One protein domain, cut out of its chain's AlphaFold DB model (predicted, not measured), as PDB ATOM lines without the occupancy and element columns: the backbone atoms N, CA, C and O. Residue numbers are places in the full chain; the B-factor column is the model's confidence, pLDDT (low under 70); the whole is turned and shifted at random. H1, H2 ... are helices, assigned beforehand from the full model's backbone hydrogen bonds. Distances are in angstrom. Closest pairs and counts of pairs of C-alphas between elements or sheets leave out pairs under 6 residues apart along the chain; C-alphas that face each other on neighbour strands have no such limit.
ATOM      1  N   VAL A  62     -26.369  22.943  -1.269       89.00
ATOM      2  CA  VAL A  62     -26.199  21.495  -1.471       89.00
ATOM      3  C   VAL A  62     -27.425  20.880  -2.164       89.00
ATOM      4  O   VAL A  62     -27.279  19.915  -2.912       89.00
ATOM      5  N   PHE A  63     -28.608  21.481  -1.998       90.81
ATOM      6  CA  PHE A  63     -29.852  21.026  -2.626       90.81
ATOM      7  C   PHE A  63     -29.955  21.357  -4.121       90.81
ATOM      8  O   PHE A  63     -30.780  20.760  -4.806       90.81
ATOM      9  N   LYS A  64     -29.113  22.265  -4.643       91.44
ATOM     10  CA  LYS A  64     -29.101  22.694  -6.057       91.44
ATOM     11  C   LYS A  64     -30.466  23.177  -6.582       91.44
ATOM     12  O   LYS A  64     -30.768  23.002  -7.760       91.44
ATOM     13  N   ASP A  65     -31.271  23.800  -5.722       96.69
ATOM     14  CA  ASP A  65     -32.567  24.371  -6.089       96.69
ATOM     15  C   ASP A  65     -32.467  25.909  -6.226       96.69
ATOM     16  O   ASP A  65     -32.280  26.609  -5.223       96.69
ATOM     17  N   PRO A  66     -32.615  26.465  -7.445       94.12
ATOM     18  CA  PRO A  66     -32.530  27.906  -7.672       94.12
ATOM     19  C   PRO A  66     -33.701  28.693  -7.064       94.12
ATOM     20  O   PRO A  66     -33.580  29.904  -6.865       94.12
ATOM     21  N   VAL A  67     -34.842  28.053  -6.790       96.56
ATOM     22  CA  VAL A  67     -35.976  28.687  -6.105       96.56
ATOM     23  C   VAL A  67     -35.654  28.835  -4.624       96.56
ATOM     24  O   VAL A  67     -35.803  29.929  -4.075       96.56
ATOM     25  N   LEU A  68     -35.144  27.771  -3.998       95.69
ATOM     26  CA  LEU A  68     -34.708  27.791  -2.601       95.69
ATOM     27  C   LEU A  68     -33.646  28.868  -2.358       95.69
ATOM     28  O   LEU A  68     -33.768  29.640  -1.409       95.69
ATOM     29  N   ASP A  69     -32.651  28.969  -3.243       94.75
ATOM     30  CA  ASP A  69     -31.608  29.995  -3.157       94.75
ATOM     31  C   ASP A  69     -32.197  31.414  -3.085       94.75
ATOM     32  O   ASP A  69     -31.808  32.212  -2.229       94.75
ATOM     33  N   ARG A  70     -33.180  31.718  -3.946       94.69
ATOM     34  CA  ARG A  70     -33.840  33.032  -3.973       94.69
ATOM     35  C   ARG A  70     -34.666  33.293  -2.721       94.69
ATOM     36  O   ARG A  70     -34.665  34.418  -2.228       94.69
ATOM     37  N   LEU A  71     -35.366  32.281  -2.211       95.12
ATOM     38  CA  LEU A  71     -36.179  32.411  -1.000       95.12
ATOM     39  C   LEU A  71     -35.312  32.681   0.229       95.12
ATOM     40  O   LEU A  71     -35.625  33.576   1.011       95.12
ATOM     41  N   VAL A  72     -34.204  31.952   0.375       94.19
ATOM     42  CA  VAL A  72     -33.266  32.163   1.481       94.19
ATOM     43  C   VAL A  72     -32.632  33.551   1.389       94.19
ATOM     44  O   VAL A  72     -32.572  34.268   2.386       94.19
ATOM     45  N   GLU A  73     -32.220  33.982   0.195       92.12
ATOM     46  CA  GLU A  73     -31.651  35.318   0.012       92.12
ATOM     47  C   GLU A  73     -32.668  36.438   0.288       92.12
ATOM     48  O   GLU A  73     -32.343  37.419   0.965       92.12
ATOM     49  N   ALA A  74     -33.913  36.284  -0.167       93.44
ATOM     50  CA  ALA A  74     -34.994  37.216   0.143       93.44
ATOM     51  C   ALA A  74     -35.259  37.281   1.655       93.44
ATOM     52  O   ALA A  74     -35.357  38.378   2.211       93.44
ATOM     53  N   ALA A  75     -35.289  36.124   2.326       92.19
ATOM     54  CA  ALA A  75     -35.448  36.044   3.770       92.19
ATOM     55  C   ALA A  75     -34.325  36.799   4.488       92.19
ATOM     56  O   ALA A  75     -34.621  37.641   5.326       92.19
ATOM     57  N   TYR A  76     -33.054  36.598   4.125       90.69
ATOM     58  CA  TYR A  76     -31.934  37.326   4.737       90.69
ATOM     59  C   TYR A  76     -32.031  38.846   4.565       90.69
ATOM     60  O   TYR A  76     -31.763  39.582   5.514       90.69
ATOM     61  N   ARG A  77     -32.437  39.328   3.384       89.62
ATOM     62  CA  ARG A  77     -32.561  40.771   3.115       89.62
ATOM     63  C   ARG A  77     -33.695  41.425   3.906       89.62
ATOM     64  O   ARG A  77     -33.580  42.590   4.275       89.62
ATOM     65  N   GLN A  78     -34.771  40.689   4.177       91.88
ATOM     66  CA  GLN A  78     -35.977  41.205   4.834       91.88
ATOM     67  C   GLN A  78     -36.097  40.792   6.316       91.88
ATOM     68  O   GLN A  78     -37.097  41.090   6.965       91.88
ATOM     69  N   ASN A  79     -35.082  40.132   6.885       93.44
ATOM     70  CA  ASN A  79     -35.114  39.649   8.267       93.44
ATOM     71  C   ASN A  79     -34.811  40.774   9.273       93.44
ATOM     72  O   ASN A  79     -33.658  41.004   9.647       93.44
ATOM     73  N   LEU A  80     -35.858  41.456   9.747       92.88
ATOM     74  CA  LEU A  80     -35.760  42.458  10.818       92.88
ATOM     75  C   LEU A  80     -35.123  41.901  12.108       92.88
ATOM     76  O   LEU A  80     -34.230  42.558  12.642       92.88
ATOM     77  N   PRO A  81     -35.505  40.712  12.618       93.69
ATOM     78  CA  PRO A  81     -34.849  40.122  13.786       93.69
ATOM     79  C   PRO A  81     -33.324  39.998  13.659       93.69
ATOM     80  O   PRO A  81     -32.604  40.268  14.621       93.69
ATOM     81  N   LEU A  82     -32.815  39.643  12.475       92.69
ATOM     82  CA  LEU A  82     -31.376  39.566  12.215       92.69
ATOM     83  C   LEU A  82     -30.711  40.948  12.276       92.69
ATOM     84  O   LEU A  82     -29.629  41.084  12.847       92.69
ATOM     85  N   GLN A  83     -31.368  41.980  11.745       92.88
ATOM     86  CA  GLN A  83     -30.886  43.360  11.851       92.88
ATOM     87  C   GLN A  83     -30.853  43.827  13.313       92.88
ATOM     88  O   GLN A  83     -29.853  44.387  13.756       92.88
ATOM     89  N   VAL A  84     -31.900  43.523  14.088       96.50
ATOM     90  CA  VAL A  84     -31.962  43.821  15.529       96.50
ATOM     91  C   VAL A  84     -30.822  43.134  16.280       96.50
ATOM     92  O   VAL A  84     -30.156  43.771  17.094       96.50
ATOM     93  N   ALA A  85     -30.551  41.857  15.997       95.75
ATOM     94  CA  ALA A  85     -29.419  41.148  16.588       95.75
ATOM     95  C   ALA A  85     -28.078  41.827  16.250       95.75
ATOM     96  O   ALA A  85     -27.231  41.980  17.130       95.75
ATOM     97  N   GLY A  86     -27.910  42.300  15.011       95.12
ATOM     98  CA  GLY A  86     -26.739  43.077  14.596       95.12
ATOM     99  C   GLY A  86     -26.568  44.375  15.391       95.12
ATOM    100  O   GLY A  86     -25.476  44.657  15.885       95.12
ATOM    101  N   VAL A  87     -27.651  45.134  15.587       96.94
ATOM    102  CA  VAL A  87     -27.633  46.373  16.385       96.94
ATOM    103  C   VAL A  87     -27.292  46.094  17.850       96.94
ATOM    104  O   VAL A  87     -26.489  46.822  18.425       96.94
ATOM    105  N   ARG A  88     -27.797  45.006  18.443       96.62
ATOM    106  CA  ARG A  88     -27.451  44.614  19.826       96.62
ATOM    107  C   ARG A  88     -25.961  44.326  20.010       96.62
ATOM    108  O   ARG A  88     -25.391  44.629  21.054       96.62
ATOM    109  N   VAL A  89     -25.299  43.772  18.994       97.81
ATOM    110  CA  VAL A  89     -23.839  43.583  19.029       97.81
ATOM    111  C   VAL A  89     -23.112  44.931  19.004       97.81
ATOM    112  O   VAL A  89     -22.122  45.104  19.715       97.81
ATOM    113  N   LEU A  90     -23.588  45.893  18.207       97.56
ATOM    114  CA  LEU A  90     -23.026  47.248  18.181       97.56
ATOM    115  C   LEU A  90     -23.234  47.974  19.515       97.56
ATOM    116  O   LEU A  90     -22.300  48.594  20.014       97.56
ATOM    117  N   GLU A  91     -24.413  47.837  20.116       97.19
ATOM    118  CA  GLU A  91     -24.729  48.363  21.445       97.19
ATOM    119  C   GLU A  91     -23.763  47.820  22.507       97.19
ATOM    120  O   GLU A  91     -23.132  48.597  23.223       97.19
ATOM    121  N   ALA A  92     -23.562  46.500  22.557       96.81
ATOM    122  CA  ALA A  92     -22.628  45.877  23.495       96.81
ATOM    123  C   ALA A  92     -21.184  46.385  23.308       96.81
ATOM    124  O   ALA A  92     -20.462  46.618  24.279       96.81
ATOM    125  N   ARG A  93     -20.756  46.609  22.058       96.62
ATOM    126  CA  ARG A  93     -19.438  47.196  21.760       96.62
ATOM    127  C   ARG A  93     -19.337  48.656  22.193       96.62
ATOM    128  O   ARG A  93     -18.285  49.057  22.683       96.62
ATOM    129  N   ALA A  94     -20.401  49.438  22.038       96.25
ATOM    130  CA  ALA A  94     -20.438  50.820  22.506       96.25
ATOM    131  C   ALA A  94     -20.337  50.892  24.037       96.25
ATOM    132  O   ALA A  94     -19.548  51.674  24.560       96.25
ATOM    133  N   GLN A  95     -21.055  50.022  24.753       96.50
ATOM    134  CA  GLN A  95     -20.967  49.911  26.213       96.50
ATOM    135  C   GLN A  95     -19.553  49.537  26.677       96.50
ATOM    136  O   GLN A  95     -19.025  50.147  27.607       96.50
ATOM    137  N   LEU A  96     -18.902  48.591  25.989       94.81
ATOM    138  CA  LEU A  96     -17.496  48.270  26.230       94.81
ATOM    139  C   LEU A  96     -16.594  49.495  26.009       94.81
ATOM    140  O   LEU A  96     -15.711  49.758  26.819       94.81
ATOM    141  N   GLY A  97     -16.831  50.262  24.943       93.56
ATOM    142  CA  GLY A  97     -16.102  51.499  24.658       93.56
ATOM    143  C   GLY A  97     -16.240  52.547  25.766       93.56
ATOM    144  O   GLY A  97     -15.239  53.140  26.158       93.56
ATOM    145  N   VAL A  98     -17.441  52.730  26.322       90.94
ATOM    146  CA  VAL A  98     -17.680  53.622  27.473       90.94
ATOM    147  C   VAL A  98     -16.909  53.147  28.706       90.94
ATOM    148  O   VAL A  98     -16.224  53.946  29.343       90.94
ATOM    149  N   ALA A  99     -16.967  51.847  29.014       90.31
ATOM    150  CA  ALA A  99     -16.233  51.270  30.140       90.31
ATOM    151  C   ALA A  99     -14.714  51.455  29.988       90.31
ATOM    152  O   ALA A  99     -14.038  51.827  30.945       90.31
ATOM    153  N   ILE A 100     -14.186  51.260  28.775       91.25
ATOM    154  CA  ILE A 100     -12.770  51.491  28.467       91.25
ATOM    155  C   ILE A 100     -12.418  52.982  28.556       91.25
ATOM    156  O   ILE A 100     -11.361  53.332  29.078       91.25
ATOM    157  N   GLY A 101     -13.302  53.868  28.092       88.38
ATOM    158  CA  GLY A 101     -13.129  55.320  28.171       88.38
ATOM    159  C   GLY A 101     -12.914  55.818  29.602       88.38
ATOM    160  O   GLY A 101     -12.139  56.749  29.813       88.38
ATOM    161  N   GLY A 102     -13.508  55.143  30.591       86.25
ATOM    162  CA  GLY A 102     -13.293  55.423  32.011       86.25
ATOM    163  C   GLY A 102     -11.847  55.246  32.498       86.25
ATOM    164  O   GLY A 102     -11.492  55.821  33.522       86.25
ATOM    165  N   PHE A 103     -10.995  54.507  31.776       85.81
ATOM    166  CA  PHE A 103      -9.570  54.373  32.112       85.81
ATOM    167  C   PHE A 103      -8.701  55.530  31.593       85.81
ATOM    168  O   PHE A 103      -7.546  55.650  32.000       85.81
TER     169      PHE A 103
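AT A GLANCE: This is residues 62 to 103 of the 169 residues of an uncharacterized protein of Methylomagnum ishizawai (UniProt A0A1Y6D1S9). Two helices, H1 and then the longer H2, follow each other end to end as a wide, open V, with a corner at Asn 79 and nothing packed on either arm. Residues 62 to 65 make a short tail before H1. The printed part has 42 residues with two named helices and no named strand, and its class is all helix. It is extended, with a radius of gyration of the C-alphas of 17.4 A, and is a rod in outline, spanning 54 by 20 by 8 A.

IN THESE COORDINATES: H1 holds residues 66 to 78 and begins at C-alpha 66, (-32.530, 27.906, -7.672); it measures 18.6 A from first to last C-alpha. H2 holds residues 80 to 101, measures 31.3 A and ends at C-alpha 101, (-13.129, 55.320, 28.171).

HOW THE PARTS SIT: H1 and H2 are close but not clearly touching; their closest C-alphas, those of Tyr 76 and Leu 82, are 7.8 A apart. They run the same way at a steep tilt of 45 degrees. In H1 and H2 every O i to N i+4 pair is within hydrogen-bond range.

THE WHOLE: The two C-alphas farthest apart, those of Asp 65 and Phe 103, are 53.7 A apart. The link from H1 to H2 is tight, with 1 residue. The printed part has no cut. Residues 62 to 103 stand free. The mean pLDDT of the printed part is 93.6, and no printed residue is under 70.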